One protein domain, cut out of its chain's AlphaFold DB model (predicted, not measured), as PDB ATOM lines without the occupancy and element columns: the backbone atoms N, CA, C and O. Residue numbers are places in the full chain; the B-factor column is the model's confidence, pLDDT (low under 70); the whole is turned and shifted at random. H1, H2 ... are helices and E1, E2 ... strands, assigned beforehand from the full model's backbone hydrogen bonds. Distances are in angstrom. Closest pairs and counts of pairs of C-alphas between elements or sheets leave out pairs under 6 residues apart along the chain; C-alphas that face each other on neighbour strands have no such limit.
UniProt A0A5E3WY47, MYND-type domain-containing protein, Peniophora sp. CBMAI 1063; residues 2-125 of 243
ATOM      1  N   SER A   2     -41.783 129.773 -70.598       36.44
ATOM      2  CA  SER A   2     -40.797 129.065 -69.771       36.44
ATOM      3  C   SER A   2     -40.791 127.590 -70.169       36.44
ATOM      4  O   SER A   2     -41.838 126.945 -70.103       36.44
ATOM      5  N   ALA A   3     -39.659 127.076 -70.654       36.84
ATOM      6  CA  ALA A   3     -39.497 125.652 -70.913       36.84
ATOM      7  C   ALA A   3     -39.459 124.933 -69.560       36.84
ATOM      8  O   ALA A   3     -38.572 125.194 -68.750       36.84
ATOM      9  N   ALA A   4     -40.445 124.075 -69.300       36.47
ATOM     10  CA  ALA A   4     -40.453 123.236 -68.110       36.47
ATOM     11  C   ALA A   4     -39.176 122.377 -68.091       36.47
ATOM     12  O   ALA A   4     -38.892 121.668 -69.060       36.47
ATOM     13  N   GLU A   5     -38.395 122.471 -67.013       34.66
ATOM     14  CA  GLU A   5     -37.222 121.623 -66.798       34.66
ATOM     15  C   GLU A   5     -37.680 120.164 -66.703       34.66
ATOM     16  O   GLU A   5     -38.441 119.798 -65.807       34.66
ATOM     17  N   LYS A   6     -37.252 119.325 -67.653       40.47
ATOM     18  CA  LYS A   6     -37.517 117.885 -67.584       40.47
ATOM     19  C   LYS A   6     -36.664 117.257 -66.478       40.47
ATOM     20  O   LYS A   6     -35.475 117.581 -66.383       40.47
ATOM     21  N   PRO A   7     -37.235 116.350 -65.668       37.03
ATOM     22  CA  PRO A   7     -36.484 115.662 -64.636       37.03
ATOM     23  C   PRO A   7     -35.402 114.773 -65.271       37.03
ATOM     24  O   PRO A   7     -35.591 114.233 -66.362       37.03
ATOM     25  N   PRO A   8     -34.251 114.616 -64.608       40.59
ATOM     26  CA  PRO A   8     -33.174 113.812 -65.142       40.59
ATOM     27  C   PRO A   8     -33.485 112.315 -65.096       40.59
ATOM     28  O   PRO A   8     -34.161 111.808 -64.203       40.59
ATOM     29  N   LEU A   9     -32.871 111.603 -66.035       41.22
ATOM     30  CA  LEU A   9     -32.899 110.155 -66.166       41.22
ATOM     31  C   LEU A   9     -32.496 109.424 -64.869       41.22
ATOM     32  O   LEU A   9     -31.346 109.494 -64.422       41.22
ATOM     33  N   ALA A  10     -33.431 108.672 -64.284       44.28
ATOM     34  CA  ALA A  10     -33.181 107.812 -63.129       44.28
ATOM     35  C   ALA A  10     -32.922 106.364 -63.573       44.28
ATOM     36  O   ALA A  10     -33.841 105.681 -64.023       44.28
ATOM     37  N   CYS A  11     -31.686 105.878 -63.417       38.28
ATOM     38  CA  CYS A  11     -31.363 104.468 -63.638       38.28
ATOM     39  C   CYS A  11     -31.665 103.630 -62.385       38.28
ATOM     40  O   CYS A  11     -31.139 103.917 -61.305       38.28
ATOM     41  N   LYS A  12     -32.480 102.577 -62.522       41.56
ATOM     42  CA  LYS A  12     -32.698 101.562 -61.474       41.56
ATOM     43  C   LYS A  12     -32.085 100.236 -61.931       41.56
ATOM     44  O   LYS A  12     -32.503  99.712 -62.956       41.56
ATOM     45  N   ALA A  13     -31.105  99.718 -61.190       39.28
ATOM     46  CA  ALA A  13     -30.627  98.340 -61.331       39.28
ATOM     47  C   ALA A  13     -31.423  97.433 -60.378       39.28
ATOM     48  O   ALA A  13     -31.626  97.815 -59.222       39.28
ATOM     49  N   LEU A  14     -31.886  96.281 -60.868       35.78
ATOM     50  CA  LEU A  14     -32.576  95.257 -60.079       35.78
ATOM     51  C   LEU A  14     -31.546  94.258 -59.516       35.78
ATOM     52  O   LEU A  14     -30.715  93.749 -60.258       35.78
ATOM     53  N   ASP A  15     -31.599  94.088 -58.193       30.97
ATOM     54  CA  ASP A  15     -31.017  93.072 -57.301       30.97
ATOM     55  C   ASP A  15     -29.578  92.543 -57.518       30.97
ATOM     56  O   ASP A  15     -29.282  91.705 -58.365       30.97
ATOM     57  N   PHE A  16     -28.699  92.942 -56.591       38.34
ATOM     58  CA  PHE A  16     -27.593  92.125 -56.078       38.34
ATOM     59  C   PHE A  16     -27.970  91.719 -54.648       38.34
ATOM     60  O   PHE A  16     -28.517  92.567 -53.954       38.34
ATOM     61  N   ASP A  17     -27.656  90.498 -54.195       38.16
ATOM     62  CA  ASP A  17     -28.028  89.883 -52.892       38.16
ATOM     63  C   ASP A  17     -27.481  90.570 -51.613       38.16
ATOM     64  O   ASP A  17     -27.009  89.957 -50.659       38.16
ATOM     65  N   THR A  18     -27.556  91.887 -51.551       35.78
ATOM     66  CA  THR A  18     -27.581  92.677 -50.325       35.78
ATOM     67  C   THR A  18     -28.814  93.576 -50.429       35.78
ATOM     68  O   THR A  18     -29.121  94.016 -51.534       35.78
ATOM     69  N   PRO A  19     -29.532  93.900 -49.336       33.53
ATOM     70  CA  PRO A  19     -30.681  94.807 -49.372       33.53
ATOM     71  C   PRO A  19     -30.195  96.247 -49.622       33.53
ATOM     72  O   PRO A  19     -30.214  97.116 -48.752       33.53
ATOM     73  N   LEU A  20     -29.671  96.493 -50.818       36.12
ATOM     74  CA  LEU A  20     -29.105  97.743 -51.268       36.12
ATOM     75  C   LEU A  20     -30.039  98.280 -52.334       36.12
ATOM     76  O   LEU A  20     -30.183  97.727 -53.418       36.12
ATOM     77  N   ARG A  21     -30.662  99.400 -51.972       46.59
ATOM     78  CA  ARG A  21     -31.377 100.331 -52.846       46.59
ATOM     79  C   ARG A  21     -30.766 100.355 -54.259       46.59
ATOM     80  O   ARG A  21     -29.535 100.313 -54.350       46.59
ATOM     81  N   PRO A  22     -31.581 100.510 -55.324       51.81
ATOM     82  CA  PRO A  22     -31.109 100.551 -56.708       51.81
ATOM     83  C   PRO A  22     -29.871 101.428 -56.799       51.81
ATOM     84  O   PRO A  22     -29.884 102.587 -56.373       51.81
ATOM     85  N   TRP A  23     -28.776 100.837 -57.267       53.47
ATOM     86  CA  TRP A  23     -27.503 101.529 -57.319       53.47
ATOM     87  C   TRP A  23     -27.652 102.646 -58.342       53.47
ATOM     88  O   TRP A  23     -27.922 102.353 -59.507       53.47
ATOM     89  N   PRO A  24     -27.525 103.921 -57.944       68.94
ATOM     90  CA  PRO A  24     -27.724 104.995 -58.888       68.94
ATOM     91  C   PRO A  24     -26.438 105.060 -59.717       68.94
ATOM     92  O   PRO A  24     -25.433 105.630 -59.298       68.94
ATOM     93  N   VAL A  25     -26.435 104.371 -60.848       75.62
ATOM     94  CA  VAL A  25     -25.333 104.305 -61.810       75.62
ATOM     95  C   VAL A  25     -25.767 104.989 -63.096       75.62
ATOM     96  O   VAL A  25     -26.950 105.037 -63.403       75.62
ATOM     97  N   ASN A  26     -24.820 105.530 -63.844       85.50
ATOM     98  CA  ASN A  26     -25.041 106.072 -65.175       85.50
ATOM     99  C   ASN A  26     -24.061 105.435 -66.148       85.50
ATOM    100  O   ASN A  26     -22.969 105.006 -65.767       85.50
ATOM    101  N   LEU A  27     -24.438 105.424 -67.421       90.25
ATOM    102  CA  LEU A  27     -23.514 105.083 -68.485       90.25
ATOM    103  C   LEU A  27     -22.704 106.330 -68.851       90.25
ATOM    104  O   LEU A  27     -23.259 107.388 -69.149       90.25
ATOM    105  N   GLY A  28     -21.385 106.207 -68.790       92.00
ATOM    106  CA  GLY A  28     -20.448 107.261 -69.141       92.00
ATOM    107  C   GLY A  28     -19.601 106.887 -70.348       92.00
ATOM    108  O   GLY A  28     -19.319 105.712 -70.586       92.00
ATOM    109  N   ARG A  29     -19.149 107.894 -71.095       91.25
ATOM    110  CA  ARG A  29     -18.241 107.721 -72.228       91.25
ATOM    111  C   ARG A  29     -17.024 108.634 -72.117       91.25
ATOM    112  O   ARG A  29     -17.125 109.826 -71.824       91.25
ATOM    113  N   LYS A  30     -15.857 108.063 -72.415       88.56
ATOM    114  CA  LYS A  30     -14.601 108.785 -72.620       88.56
ATOM    115  C   LYS A  30     -13.972 108.311 -73.923       88.56
ATOM    116  O   LYS A  30     -13.334 107.264 -73.975       88.56
ATOM    117  N   GLY A  31     -14.141 109.095 -74.986       85.62
ATOM    118  CA  GLY A  31     -13.690 108.682 -76.313       85.62
ATOM    119  C   GLY A  31     -14.383 107.399 -76.764       85.62
ATOM    120  O   GLY A  31     -15.612 107.362 -76.771       85.62
ATOM    121  N   PRO A  32     -13.642 106.345 -77.133       82.31
ATOM    122  CA  PRO A  32     -14.251 105.086 -77.531       82.31
ATOM    123  C   PRO A  32     -14.526 104.138 -76.346       82.31
ATOM    124  O   PRO A  32     -15.074 103.057 -76.545       82.31
ATOM    125  N   THR A  33     -14.157 104.524 -75.119       85.38
ATOM    126  CA  THR A  33     -14.302 103.692 -73.920       85.38
ATOM    127  C   THR A  33     -15.583 104.037 -73.155       85.38
ATOM    128  O   THR A  33     -15.895 105.210 -72.925       85.38
ATOM    129  N   TRP A  34     -16.312 103.001 -72.752       90.00
ATOM    130  CA  TRP A  34     -17.558 103.052 -71.997       90.00
ATOM    131  C   TRP A  34     -17.312 102.725 -70.533       90.00
ATOM    132  O   TRP A  34     -16.481 101.879 -70.210       90.00
ATOM    133  N   PHE A  35     -18.050 103.390 -69.651       89.56
ATOM    134  CA  PHE A  35     -17.902 103.281 -68.208       89.56
ATOM    135  C   PHE A  35     -19.252 103.117 -67.536       89.56
ATOM    136  O   PHE A  35     -20.213 103.800 -67.884       89.56
ATOM    137  N   LEU A  36     -19.290 102.283 -66.504       87.56
ATOM    138  CA  LEU A  36     -20.316 102.358 -65.483       87.56
ATOM    139  C   LEU A  36     -19.865 103.379 -64.444       87.56
ATOM    140  O   LEU A  36     -18.876 103.169 -63.744       87.56
ATOM    141  N   VAL A  37     -20.564 104.505 -64.377       86.00
ATOM    142  CA  VAL A  37     -20.231 105.626 -63.499       86.00
ATOM    143  C   VAL A  37     -21.185 105.610 -62.315       86.00
ATOM    144  O   VAL A  37     -22.393 105.783 -62.479       86.00
ATOM    145  N   PHE A  38     -20.666 105.421 -61.106       81.69
ATOM    146  CA  PHE A  38     -21.494 105.457 -59.903       81.69
ATOM    147  C   PHE A  38     -21.873 106.909 -59.627       81.69
ATOM    148  O   PHE A  38     -21.015 107.775 -59.615       81.69
ATOM    149  N   THR A  39     -23.151 107.229 -59.450       72.69
ATOM    150  CA  THR A  39     -23.553 108.632 -59.224       72.69
ATOM    151  C   THR A  39     -23.213 109.095 -57.821       72.69
ATOM    152  O   THR A  39     -22.880 110.259 -57.638       72.69
ATOM    153  N   ARG A  40     -23.237 108.180 -56.848       70.19
ATOM    154  CA  ARG A  40     -22.858 108.466 -55.470       70.19
ATOM    155  C   ARG A  40     -21.399 108.108 -55.240       70.19
ATOM    156  O   ARG A  40     -20.974 107.039 -55.689       70.19
ATOM    157  N   PRO A  41     -20.664 108.953 -54.509       68.81
ATOM    158  CA  PRO A  41     -19.351 108.580 -54.048       68.81
ATOM    159  C   PRO A  41     -19.392 107.320 -53.190       68.81
ATOM    160  O   PRO A  41     -20.367 107.077 -52.474       68.81
ATOM    161  N   ARG A  42     -18.343 106.507 -53.286       61.78
ATOM    162  CA  ARG A  42     -18.229 105.237 -52.566       61.78
ATOM    163  C   ARG A  42     -16.876 105.104 -51.885       61.78
ATOM    164  O   ARG A  42     -15.917 105.804 -52.210       61.78
ATOM    165  N   GLY A  43     -16.848 104.215 -50.894       62.66
ATOM    166  CA  GLY A  43     -15.686 103.974 -50.048       62.66
ATOM    167  C   GLY A  43     -15.397 105.124 -49.081       62.66
ATOM    168  O   GLY A  43     -16.089 106.138 -49.044       62.66
ATOM    169  N   MET A  44     -14.332 104.965 -48.299       56.72
ATOM    170  CA  MET A  44     -13.912 105.946 -47.288       56.72
ATOM    171  C   MET A  44     -13.529 107.313 -47.879       56.72
ATOM    172  O   MET A  44     -13.407 108.289 -47.150       56.72
ATOM    173  N   ARG A  45     -13.328 107.388 -49.199       59.44
ATOM    174  CA  ARG A  45     -12.710 108.531 -49.883       59.44
ATOM    175  C   ARG A  45     -13.699 109.493 -50.527       59.44
ATOM    176  O   ARG A  45     -13.266 110.466 -51.128       59.44
ATOM    177  N   MET A  46     -15.002 109.217 -50.447       68.56
ATOM    178  CA  MET A  46     -16.049 110.095 -50.982       68.56
ATOM    179  C   MET A  46     -15.792 110.539 -52.434       68.56
ATOM    180  O   MET A  46     -16.169 111.637 -52.838       68.56
ATOM    181  N   MET A  47     -15.227 109.645 -53.257       67.00
ATOM    182  CA  MET A  47     -15.019 109.874 -54.688       67.00
ATOM    183  C   MET A  47     -15.975 109.063 -55.553       67.00
ATOM    184  O   MET A  47     -16.393 107.955 -55.211       67.00
ATOM    185  N   ARG A  48     -16.281 109.625 -56.721       73.62
ATOM    186  CA  ARG A  48     -17.044 108.952 -57.762       73.62
ATOM    187  C   ARG A  48     -16.209 107.843 -58.402       73.62
ATOM    188  O   ARG A  48     -15.183 108.115 -59.027       73.62
ATOM    189  N   GLU A  49     -16.663 106.604 -58.272       77.00
ATOM    190  CA  GLU A  49     -16.055 105.465 -58.957       77.00
ATOM    191  C   GLU A  49     -16.560 105.385 -60.407       77.00
ATOM    192  O   GLU A  49     -17.699 105.752 -60.719       77.00
ATOM    193  N   ALA A  50     -15.705 104.913 -61.311       82.88
ATOM    194  CA  ALA A  50     -16.071 104.619 -62.690       82.88
ATOM    195  C   ALA A  50     -15.373 103.328 -63.124       82.88
ATOM    196  O   ALA A  50     -14.142 103.253 -63.116       82.88
ATOM    197  N   LEU A  51     -16.162 102.325 -63.499       82.81
ATOM    198  CA  LEU A  51     -15.678 101.020 -63.931       82.81
ATOM    199  C   LEU A  51     -15.668 100.966 -65.465       82.81
ATOM    200  O   LEU A  51     -16.730 101.161 -66.061       82.81
ATOM    201  N   PRO A  52     -14.522 100.724 -66.128       84.69
ATOM    202  CA  PRO A  52     -14.505 100.511 -67.571       84.69
ATOM    203  C   PRO A  52     -15.330  99.270 -67.928       84.69
ATOM    204  O   PRO A  52     -15.170  98.213 -67.324       84.69
ATOM    205  N   LEU A  53     -16.218  99.413 -68.908       85.62
ATOM    206  CA  LEU A  53     -17.068  98.333 -69.400       85.62
ATOM    207  C   LEU A  53     -16.436  97.638 -70.598       85.62
ATOM    208  O   LEU A  53     -16.396  96.415 -70.658       85.62
ATOM    209  N   ASN A  54     -15.952  98.393 -71.580       82.81
ATOM    210  CA  ASN A  54     -15.462  97.774 -72.799       82.81
ATOM    211  C   ASN A  54     -14.019  97.286 -72.663       82.81
ATOM    212  O   ASN A  54     -13.148  97.964 -72.116       82.81
ATOM    213  N   THR A  55     -13.761  96.140 -73.276       71.44
ATOM    214  CA  THR A  55     -12.416  95.629 -73.529       71.44
ATOM    215  C   THR A  55     -12.084  95.792 -74.995       71.44
ATOM    216  O   THR A  55     -12.898  95.457 -75.858       71.44
ATOM    217  N   LEU A  56     -10.878  96.266 -75.281       66.75
ATOM    218  CA  LEU A  56     -10.363  96.370 -76.639       66.75
ATOM    219  C   LEU A  56      -9.402  95.203 -76.880       66.75
ATOM    220  O   LEU A  56      -8.251  95.282 -76.446       66.75
ATOM    221  N   PRO A  57      -9.838  94.096 -77.512       59.91
ATOM    222  CA  PRO A  57      -8.897  93.063 -77.911       59.91
ATOM    223  C   PRO A  57      -7.899  93.650 -78.930       59.91
ATOM    224  O   PRO A  57      -8.309  94.400 -79.819       59.91
ATOM    225  N   PRO A  58      -6.602  93.291 -78.864       55.19
ATOM    226  CA  PRO A  58      -5.585  93.806 -79.786       55.19
ATOM    227  C   PRO A  58      -5.854  93.520 -81.273       55.19
ATOM    228  O   PRO A  58      -5.287  94.192 -82.132       55.19
ATOM    229  N   SER A  59      -6.685  92.517 -81.578       56.81
ATOM    230  CA  SER A  59      -6.964  92.033 -82.935       56.81
ATOM    231  C   SER A  59      -8.215  92.623 -83.606       56.81
ATOM    232  O   SER A  59      -8.490  92.224 -84.732       56.81
ATOM    233  N   ASP A  60      -8.906  93.586 -82.974       62.28
ATOM    234  CA  ASP A  60     -10.037  94.364 -83.547       62.28
ATOM    235  C   ASP A  60     -11.290  93.503 -83.913       62.28
ATOM    236  O   ASP A  60     -11.182  92.272 -83.918       62.28
ATOM    237  N   PRO A  61     -12.512  94.042 -84.167       62.91
ATOM    238  CA  PRO A  61     -12.917  95.428 -84.420       62.91
ATOM    239  C   PRO A  61     -13.649  96.143 -83.272       62.91
ATOM    240  O   PRO A  61     -14.470  95.550 -82.570       62.91
ATOM    241  N   PHE A  62     -13.456  97.465 -83.175       75.69
ATOM    242  CA  PHE A  62     -14.486  98.352 -82.623       75.69
ATOM    243  C   PHE A  62     -15.804  98.096 -83.361       75.69
ATOM    244  O   PHE A  62     -15.854  98.269 -84.584       75.69
ATOM    245  N   PRO A  63     -16.873  97.680 -82.666       83.00
ATOM    246  CA  PRO A  63     -18.122  97.412 -83.346       83.00
ATOM    247  C   PRO A  63     -18.662  98.716 -83.932       83.00
ATOM    248  O   PRO A  63     -18.741  99.737 -83.247       83.00
ATOM    249  N   ALA A  64     -19.001  98.676 -85.220       85.38
ATOM    250  CA  ALA A  64     -19.664  99.787 -85.883       85.38
ATOM    251  C   ALA A  64     -21.006 100.080 -85.201       85.38
ATOM    252  O   ALA A  64     -21.620  99.182 -84.609       85.38
ATOM    253  N   ASP A  65     -21.468 101.322 -85.329       89.69
ATOM    254  CA  ASP A  65     -22.798 101.713 -84.874       89.69
ATOM    255  C   ASP A  65     -23.873 100.781 -85.468       89.69
ATOM    256  O   ASP A  65     -23.688 100.135 -86.508       89.69
ATOM    257  N   SER A  66     -25.011 100.681 -84.787       92.19
ATOM    258  CA  SER A  66     -26.163  99.948 -85.297       92.19
ATOM    259  C   SER A  66     -26.733 100.585 -86.568       92.19
ATOM    260  O   SER A  66     -26.426 101.743 -86.863       92.19
ATOM    261  N   PRO A  67     -27.578  99.865 -87.333       91.69
ATOM    262  CA  PRO A  67     -28.340 100.468 -88.428       91.69
ATOM    263  C   PRO A  67     -29.138 101.709 -87.994       91.69
ATOM    264  O   PRO A  67     -29.309 102.637 -88.777       91.69
ATOM    265  N   GLU A  68     -29.572 101.750 -86.733       91.56
ATOM    266  CA  GLU A  68     -30.268 102.877 -86.102       91.56
ATOM    267  C   GLU A  68     -29.314 103.989 -85.617       91.56
ATOM    268  O   GLU A  68     -29.757 105.001 -85.080       91.56
ATOM    269  N   GLY A  69     -28.002 103.826 -85.806       90.75
ATOM    270  CA  GLY A  69     -26.976 104.786 -85.397       90.75
ATOM    271  C   GLY A  69     -26.580 104.697 -83.922       90.75
ATOM    272  O   GLY A  69     -25.906 105.598 -83.420       90.75
ATOM    273  N   HIS A  70     -26.975 103.635 -83.216       93.06
ATOM    274  CA  HIS A  70     -26.615 103.449 -81.815       93.06
ATOM    275  C   HIS A  70     -25.177 102.958 -81.672       93.06
ATOM    276  O   HIS A  70     -24.793 101.986 -82.331       93.06
ATOM    277  N   PRO A  71     -24.370 103.559 -80.786       92.19
ATOM    278  CA  PRO A  71     -23.006 103.112 -80.614       92.19
ATOM    279  C   PRO A  71     -22.975 101.736 -79.954       92.19
ATOM    280  O   PRO A  71     -23.772 101.410 -79.069       92.19
ATOM    281  N   ARG A  72     -22.009 100.927 -80.380       92.19
ATOM    282  CA  ARG A  72     -21.785  99.585 -79.851       92.19
ATOM    283  C   ARG A  72     -20.452  99.504 -79.128       92.19
ATOM    284  O   ARG A  72     -19.545 100.305 -79.360       92.19
ATOM    285  N   PHE A  73     -20.317  98.525 -78.245       90.06
ATOM    286  CA  PHE A  73     -19.041  98.195 -77.626       90.06
ATOM    287  C   PHE A  73     -18.933  96.710 -77.303       90.06
ATOM    288  O   PHE A  73     -19.929  96.009 -77.159       90.06
ATOM    289  N   ALA A  74     -17.698  96.235 -77.197       87.56
ATOM    290  CA  ALA A  74     -17.390  94.864 -76.838       87.56
ATOM    291  C   ALA A  74     -17.159  94.771 -75.324       87.56
ATOM    292  O   ALA A  74     -16.278  95.442 -74.785       87.56
ATOM    293  N   LEU A  75     -17.970  93.970 -74.642       86.44
ATOM    294  CA  LEU A  75     -17.921  93.726 -73.206       86.44
ATOM    295  C   LEU A  75     -17.276  92.363 -72.957       86.44
ATOM    296  O   LEU A  75     -17.763  91.346 -73.449       86.44
ATOM    297  N   PHE A  76     -16.189  92.318 -72.195       76.12
ATOM    298  CA  PHE A  76     -15.586  91.042 -71.821       76.12
ATOM    299  C   PHE A  76     -16.396  90.377 -70.707       76.12
ATOM    300  O   PHE A  76     -16.771  91.026 -69.730       76.12
ATOM    301  N   SER A  77     -16.628  89.070 -70.837       60.75
ATOM    302  CA  SER A  77     -17.471  88.284 -69.930       60.75
ATOM    303  C   SER A  77     -16.811  87.687 -68.661       60.75
ATOM    304  O   SER A  77     -17.479  86.856 -68.046       60.75
ATOM    305  N   PRO A  78     -15.592  88.036 -68.180       57.44
ATOM    306  CA  PRO A  78     -15.202  87.680 -66.814       57.44
ATOM    307  C   PRO A  78     -15.733  88.701 -65.803       57.44
ATOM    308  O   PRO A  78     -15.552  88.523 -64.601       57.44
ATOM    309  N   LEU A  79     -16.362  89.790 -66.271       60.44
ATOM    310  CA  LEU A  79     -17.207  90.594 -65.404       60.44
ATOM    311  C   LEU A  79     -18.232  89.653 -64.781       60.44
ATOM    312  O   LEU A  79     -18.882  88.892 -65.498       60.44
ATOM    313  N   GLU A  80     -18.326  89.696 -63.451       66.62
ATOM    314  CA  GLU A  80     -19.220  88.851 -62.666       66.62
ATOM    315  C   GLU A  80     -20.583  88.765 -63.381       66.62
ATOM    316  O   GLU A  80     -21.133  89.819 -63.718       66.62
ATOM    317  N   PRO A  81     -21.147  87.569 -63.650       76.31
ATOM    318  CA  PRO A  81     -22.420  87.426 -64.370       76.31
ATOM    319  C   PRO A  81     -23.534  88.334 -63.832       76.31
ATOM    320  O   PRO A  81     -24.392  88.793 -64.584       76.31
ATOM    321  N   LYS A  82     -23.462  88.664 -62.538       76.44
ATOM    322  CA  LYS A  82     -24.330  89.633 -61.872       76.44
ATOM    323  C   LYS A  82     -24.199  91.058 -62.418       76.44
ATOM    324  O   LYS A  82     -25.214  91.706 -62.621       76.44
ATOM    325  N   LEU A  83     -22.992  91.548 -62.715       78.06
ATOM    326  CA  LEU A  83     -22.791  92.866 -63.329       78.06
ATOM    327  C   LEU A  83     -23.396  92.932 -64.729       78.06
ATOM    328  O   LEU A  83     -24.025  93.928 -65.078       78.06
ATOM    329  N   LEU A  84     -23.233  91.868 -65.520       82.12
ATOM    330  CA  LEU A  84     -23.858  91.786 -66.836       82.12
ATOM    331  C   LEU A  84     -25.386  91.772 -66.727       82.12
ATOM    332  O   LEU A  84     -26.038  92.502 -67.471       82.12
ATOM    333  N   SER A  85     -25.949  90.990 -65.798       83.38
ATOM    334  CA  SER A  85     -27.395  91.001 -65.530       83.38
ATOM    335  C   SER A  85     -27.856  92.397 -65.132       83.38
ATOM    336  O   SER A  85     -28.697  92.976 -65.803       83.38
ATOM    337  N   ALA A  86     -27.208  93.008 -64.140       82.56
ATOM    338  CA  ALA A  86     -27.566  94.334 -63.655       82.56
ATOM    339  C   ALA A  86     -27.492  95.412 -64.743       82.56
ATOM    340  O   ALA A  86     -28.329  96.312 -64.776       82.56
ATOM    341  N   LEU A  87     -26.519  95.325 -65.654       85.38
ATOM    342  CA  LEU A  87     -26.421  96.237 -66.792       85.38
ATOM    343  C   LEU A  87     -27.570  96.020 -67.795       85.38
ATOM    344  O   LEU A  87     -28.118  96.992 -68.312       85.38
ATOM    345  N   LEU A  88     -27.948  94.766 -68.057       88.44
ATOM    346  CA  LEU A  88     -29.077  94.411 -68.928       88.44
ATOM    347  C   LEU A  88     -30.437  94.715 -68.296       88.44
ATOM    348  O   LEU A  88     -31.396  94.962 -69.026       88.44
ATOM    349  N   ASP A  89     -30.521  94.733 -66.970       86.75
ATOM    350  CA  ASP A  89     -31.725  95.036 -66.193       86.75
ATOM    351  C   ASP A  89     -31.849  96.522 -65.857       86.75
ATOM    352  O   ASP A  89     -32.931  96.988 -65.506       86.75
ATOM    353  N   ALA A  90     -30.780  97.300 -66.040       84.69
ATOM    354  CA  ALA A  90     -30.817  98.736 -65.850       84.69
ATOM    355  C   ALA A  90     -31.819  99.385 -66.815       84.69
ATOM    356  O   ALA A  90     -31.773  99.215 -68.042       84.69
ATOM    357  N   ARG A  91     -32.766 100.124 -66.236       85.12
ATOM    358  CA  ARG A  91     -33.789 100.880 -66.962       85.12
ATOM    359  C   ARG A  91     -33.704 102.350 -66.624       85.12
ATOM    360  O   ARG A  91     -33.363 102.692 -65.494       85.12
ATOM    361  N   VAL A  92     -34.093 103.182 -67.579       81.56
ATOM    362  CA  VAL A  92     -34.185 104.626 -67.434       81.56
ATOM    363  C   VAL A  92     -35.578 105.125 -67.812       81.56
ATOM    364  O   VAL A  92     -36.224 104.556 -68.689       81.56
ATOM    365  N   THR A  93     -36.043 106.182 -67.154       77.75
ATOM    366  CA  THR A  93     -37.333 106.833 -67.430       77.75
ATOM    367  C   THR A  93     -37.074 108.288 -67.812       77.75
ATOM    368  O   THR A  93     -36.401 108.987 -67.057       77.75
ATOM    369  N   ARG A  94     -37.568 108.720 -68.982       76.69
ATOM    370  CA  ARG A  94     -37.326 110.060 -69.556       76.69
ATOM    371  C   ARG A  94     -38.200 111.144 -68.941       76.69
ATOM    372  O   ARG A  94     -37.698 112.213 -68.613       76.69
ATOM    373  N   THR A  95     -39.488 110.865 -68.783       76.75
ATOM    374  CA  THR A  95     -40.450 111.761 -68.134       76.75
ATOM    375  C   THR A  95     -41.342 110.993 -67.174       76.75
ATOM    376  O   THR A  95     -41.513 109.780 -67.307       76.75
ATOM    377  N   ASP A  96     -41.924 111.698 -66.205       73.00
ATOM    378  CA  ASP A  96     -42.898 111.104 -65.292       73.00
ATOM    379  C   ASP A  96     -44.076 110.531 -66.095       73.00
ATOM    380  O   ASP A  96     -44.782 111.255 -66.793       73.00
ATOM    381  N   GLY A  97     -44.252 109.209 -66.024       78.19
ATOM    382  CA  GLY A  97     -45.271 108.468 -66.774       78.19
ATOM    383  C   GLY A  97     -44.748 107.674 -67.976       78.19
ATOM    384  O   GLY A  97     -45.462 106.793 -68.451       78.19
ATOM    385  N   ASP A  98     -43.510 107.903 -68.425       79.81
ATOM    386  CA  ASP A  98     -42.911 107.088 -69.484       79.81
ATOM    387  C   ASP A  98     -42.608 105.671 -68.990       79.81
ATOM    388  O   ASP A  98     -42.138 105.450 -67.866       79.81
ATOM    389  N   ALA A  99     -42.815 104.692 -69.872       86.00
ATOM    390  CA  ALA A  99     -42.398 103.324 -69.613       86.00
ATOM    391  C   ALA A  99     -40.862 103.265 -69.448       86.00
ATOM    392  O   ALA A  99     -40.140 103.829 -70.276       86.00
ATOM    393  N   PRO A 100     -40.335 102.575 -68.418       85.88
ATOM    394  CA  PRO A 100     -38.895 102.411 -68.257       85.88
ATOM    395  C   PRO A 100     -38.276 101.706 -69.470       85.88
ATOM    396  O   PRO A 100     -38.712 100.620 -69.853       85.88
ATOM    397  N   MET A 101     -37.227 102.289 -70.049       85.88
ATOM    398  CA  MET A 101     -36.529 101.747 -71.216       85.88
ATOM    399  C   MET A 101     -35.146 101.189 -70.847       85.88
ATOM    400  O   MET A 101     -34.492 101.724 -69.953       85.88
ATOM    401  N   PRO A 102     -34.670 100.116 -71.502       91.44
ATOM    402  CA  PRO A 102     -33.322  99.587 -71.289       91.44
ATOM    403  C   PRO A 102     -32.241 100.583 -71.716       91.44
ATOM    404  O   PRO A 102     -32.392 101.276 -72.719       91.44
ATOM    405  N   ILE A 103     -31.131 100.621 -70.973       91.19
ATOM    406  CA  ILE A 103     -29.979 101.479 -71.306       91.19
ATOM    407  C   ILE A 103     -29.032 100.831 -72.326       91.19
ATOM    408  O   ILE A 103     -28.367 101.525 -73.097       91.19
ATOM    409  N   VAL A 104     -28.979  99.498 -72.345       94.00
ATOM    410  CA  VAL A 104     -28.203  98.700 -73.299       94.00
ATOM    411  C   VAL A 104     -28.959  97.425 -73.669       94.00
ATOM    412  O   VAL A 104     -29.847  96.984 -72.940       94.00
ATOM    413  N   ARG A 105     -28.565  96.787 -74.772       94.94
ATOM    414  CA  ARG A 105     -29.001  95.431 -75.140       94.94
ATOM    415  C   ARG A 105     -27.854  94.615 -75.725       94.94
ATOM    416  O   ARG A 105     -26.894  95.179 -76.245       94.94
ATOM    417  N   ARG A 106     -27.966  93.285 -75.681       93.38
ATOM    418  CA  ARG A 106     -27.085  92.400 -76.462       93.38
ATOM    419  C   ARG A 106     -27.456  92.497 -77.938       93.38
ATOM    420  O   ARG A 106     -28.640  92.495 -78.263       93.38
ATOM    421  N   THR A 107     -26.463  92.499 -78.822       92.38
ATOM    422  CA  THR A 107     -26.717  92.409 -80.274       92.38
ATOM    423  C   THR A 107     -26.844  90.966 -80.762       92.38
ATOM    424  O   THR A 107     -27.268  90.724 -81.887       92.38
ATOM    425  N   GLY A 108     -26.449  90.001 -79.923       88.94
ATOM    426  CA  GLY A 108     -26.335  88.583 -80.274       88.94
ATOM    427  C   GLY A 108     -24.978  88.204 -80.873       88.94
ATOM    428  O   GLY A 108     -24.694  87.016 -81.006       88.94
ATOM    429  N   ARG A 109     -24.112  89.180 -81.190       86.50
ATOM    430  CA  ARG A 109     -22.752  88.917 -81.675       86.50
ATOM    431  C   ARG A 109     -21.794  88.680 -80.512       86.50
ATOM    432  O   ARG A 109     -21.850  89.364 -79.488       86.50
ATOM    433  N   THR A 110     -20.882  87.735 -80.701       84.56
ATOM    434  CA  THR A 110     -19.770  87.468 -79.790       84.56
ATOM    435  C   THR A 110     -18.449  87.507 -80.553       84.56
ATOM    436  O   THR A 110     -18.386  87.147 -81.730       84.56
ATOM    437  N   PHE A 111     -17.388  87.975 -79.898       77.56
ATOM    438  CA  PHE A 111     -16.036  88.010 -80.453       77.56
ATOM    439  C   PHE A 111     -15.147  87.010 -79.721       77.56
ATOM    440  O   PHE A 111     -15.197  86.951 -78.496       77.56
ATOM    441  N   GLY A 112     -14.314  86.291 -80.482       69.44
ATOM    442  CA  GLY A 112     -13.206  85.462 -79.996       69.44
ATOM    443  C   GLY A 112     -13.585  84.393 -78.964       69.44
ATOM    444  O   GLY A 112     -13.819  84.690 -77.804       69.44
ATOM    445  N   SER A 113     -13.533  83.118 -79.339       57.03
ATOM    446  CA  SER A 113     -13.594  82.001 -78.389       57.03
ATOM    447  C   SER A 113     -12.182  81.599 -77.946       57.03
ATOM    448  O   SER A 113     -11.626  80.609 -78.418       57.03
ATOM    449  N   ARG A 114     -11.547  82.359 -77.044       53.47
ATOM    450  CA  ARG A 114     -10.348  81.853 -76.345       53.47
ATOM    451  C   ARG A 114     -10.789  81.067 -75.108       53.47
ATOM    452  O   ARG A 114     -10.715  81.559 -73.992       53.47
ATOM    453  N   GLY A 115     -11.261  79.837 -75.314       64.81
ATOM    454  CA  GLY A 115     -11.749  78.974 -74.230       64.81
ATOM    455  C   GLY A 115     -13.194  79.280 -73.816       64.81
ATOM    456  O   GLY A 115     -14.041  79.497 -74.678       64.81
ATOM    457  N   ALA A 116     -13.481  79.255 -72.508       58.66
ATOM    458  CA  ALA A 116     -14.832  79.412 -71.944       58.66
ATOM    459  C   ALA A 116     -15.320  80.873 -71.846       58.66
ATOM    460  O   ALA A 116     -16.477  81.118 -71.508       58.66
ATOM    461  N   GLU A 117     -14.461  81.849 -72.136       65.62
ATOM    462  CA  GLU A 117     -14.775  83.271 -72.007       65.62
ATOM    463  C   GLU A 117     -15.120  83.858 -73.377       65.62
ATOM    464  O   GLU A 117     -14.323  83.801 -74.314       65.62
ATOM    465  N   SER A 118     -16.323  84.423 -73.497       76.25
ATOM    466  CA  SER A 118     -16.782  85.095 -74.716       76.25
ATOM    467  C   SER A 118     -16.806  86.607 -74.517       76.25
ATOM    468  O   SER A 118     -17.168  87.100 -73.452       76.25
ATOM    469  N   ILE A 119     -16.409  87.373 -75.531       81.94
ATOM    470  CA  ILE A 119     -16.637  88.822 -75.541       81.94
ATOM    471  C   ILE A 119     -18.012  89.046 -76.167       81.94
ATOM    472  O   ILE A 119     -18.263  88.577 -77.274       81.94
ATOM    473  N   VAL A 120     -18.904  89.752 -75.479       86.44
ATOM    474  CA  VAL A 120     -20.275  90.008 -75.939       86.44
ATOM    475  C   VAL A 120     -20.364  91.415 -76.515       86.44
ATOM    476  O   VAL A 120     -19.922  92.379 -75.894       86.44
ATOM    477  N   GLU A 121     -20.946  91.556 -77.703       89.94
ATOM    478  CA  GLU A 121     -21.235  92.868 -78.279       89.94
ATOM    479  C   GLU A 121     -22.522  93.447 -77.667       89.94
ATOM    480  O   GLU A 121     -23.584  92.811 -77.636       89.94
ATOM    481  N   MET A 122     -22.410  94.677 -77.179       92.50
ATOM    482  CA  MET A 122     -23.472  95.442 -76.541       92.50
ATOM    483  C   MET A 122     -23.803  96.665 -77.394       92.50
ATOM    484  O   MET A 122     -22.912  97.315 -77.937       92.50
ATOM    485  N   GLU A 123     -25.082  97.003 -77.478       95.00
ATOM    486  CA  GLU A 123     -25.586  98.223 -78.106       95.00
ATOM    487  C   GLU A 123     -26.135  99.161 -77.039       95.00
ATOM    488  O   GLU A 123     -26.874  98.730 -76.152       95.00
ATOM    489  N   VAL A 124     -25.773 100.439 -77.129       94.81
ATOM    490  CA  VAL A 124     -26.224 101.485 -76.209       94.81
ATOM    491  C   VAL A 124     -27.480 102.141 -76.754       94.81
ATOM    492  O   VAL A 124     -27.466 102.693 -77.845       94.81
ATOM    493  N   LEU A 125     -28.552 102.124 -75.967       94.56
ATOM    494  CA  LEU A 125     -29.864 102.647 -76.365       94.56
ATOM    495  C   LEU A 125     -30.115 104.079 -75.870       94.56
ATOM    496  O   LEU A 125     -31.179 104.649 -76.102       94.56
TER     497      LEU A 125
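This is residues 2 to 125 of the 243 residues of the protein "MYND-type domain-containing protein" of Peniophora sp. CBMAI 1063 (UniProt A0A5E3WY47). With little regular structure, the domain is two small antiparallel sheets, E4-E6-E5 with short helix H1 on it, and the meander E1-E2-E3, each strand the antiparallel neighbour of the one before. The 124 printed residues, 48 in named elements, run E1 E2 E3 E4 H1 E5 E6, mostly strand; compact, radius of gyration of the C-alphas 15.9 A, spans 51 by 39 by 25 A.

In the strongly twisted sheet, E6 (residues 117 to 124) is antiparallel to E4 (72 to 76; N 73 to O 122, 2.9 A) and forms a hairpin with E5 (104 to 114; N 105 to O 123, 2.9 A). H1 (81 to 89), every O i to N i+4 pair within hydrogen-bond range, is on this sheet, height 9.2 A; the closest C-alphas of H1 and E5, Leu 88 and Val 104, are 6.2 A apart. E4, H1, E5 make a split strand-helix-strand unit, E6 between its strands, crossover right-handed. E2 (33 to 38) forms hairpins with E1 (25 to 30; N 28 to O 35, 2.8 A) and E3 (50 to 52; N 36 to O 51, 2.8 A). The closest C-alphas of E2 and E4, Trp 34 and Phe 73, are 7.6 A apart.

E1 begins at C-alpha 25 (-25.333, 104.305, -61.810); E6 ends at C-alpha 124 (-26.224, 101.485, -76.209). E5, 24.7 A long, bends by 69 degrees at residue 108.

The farthest C-alphas, Ser 2 and Gly 115, are 58.1 A apart. The printed part has no cut; links E2 to E3, E3 to E4 and H1 to E5 are long. pLDDT is under 70 in 46 residues, among them 2 to 24.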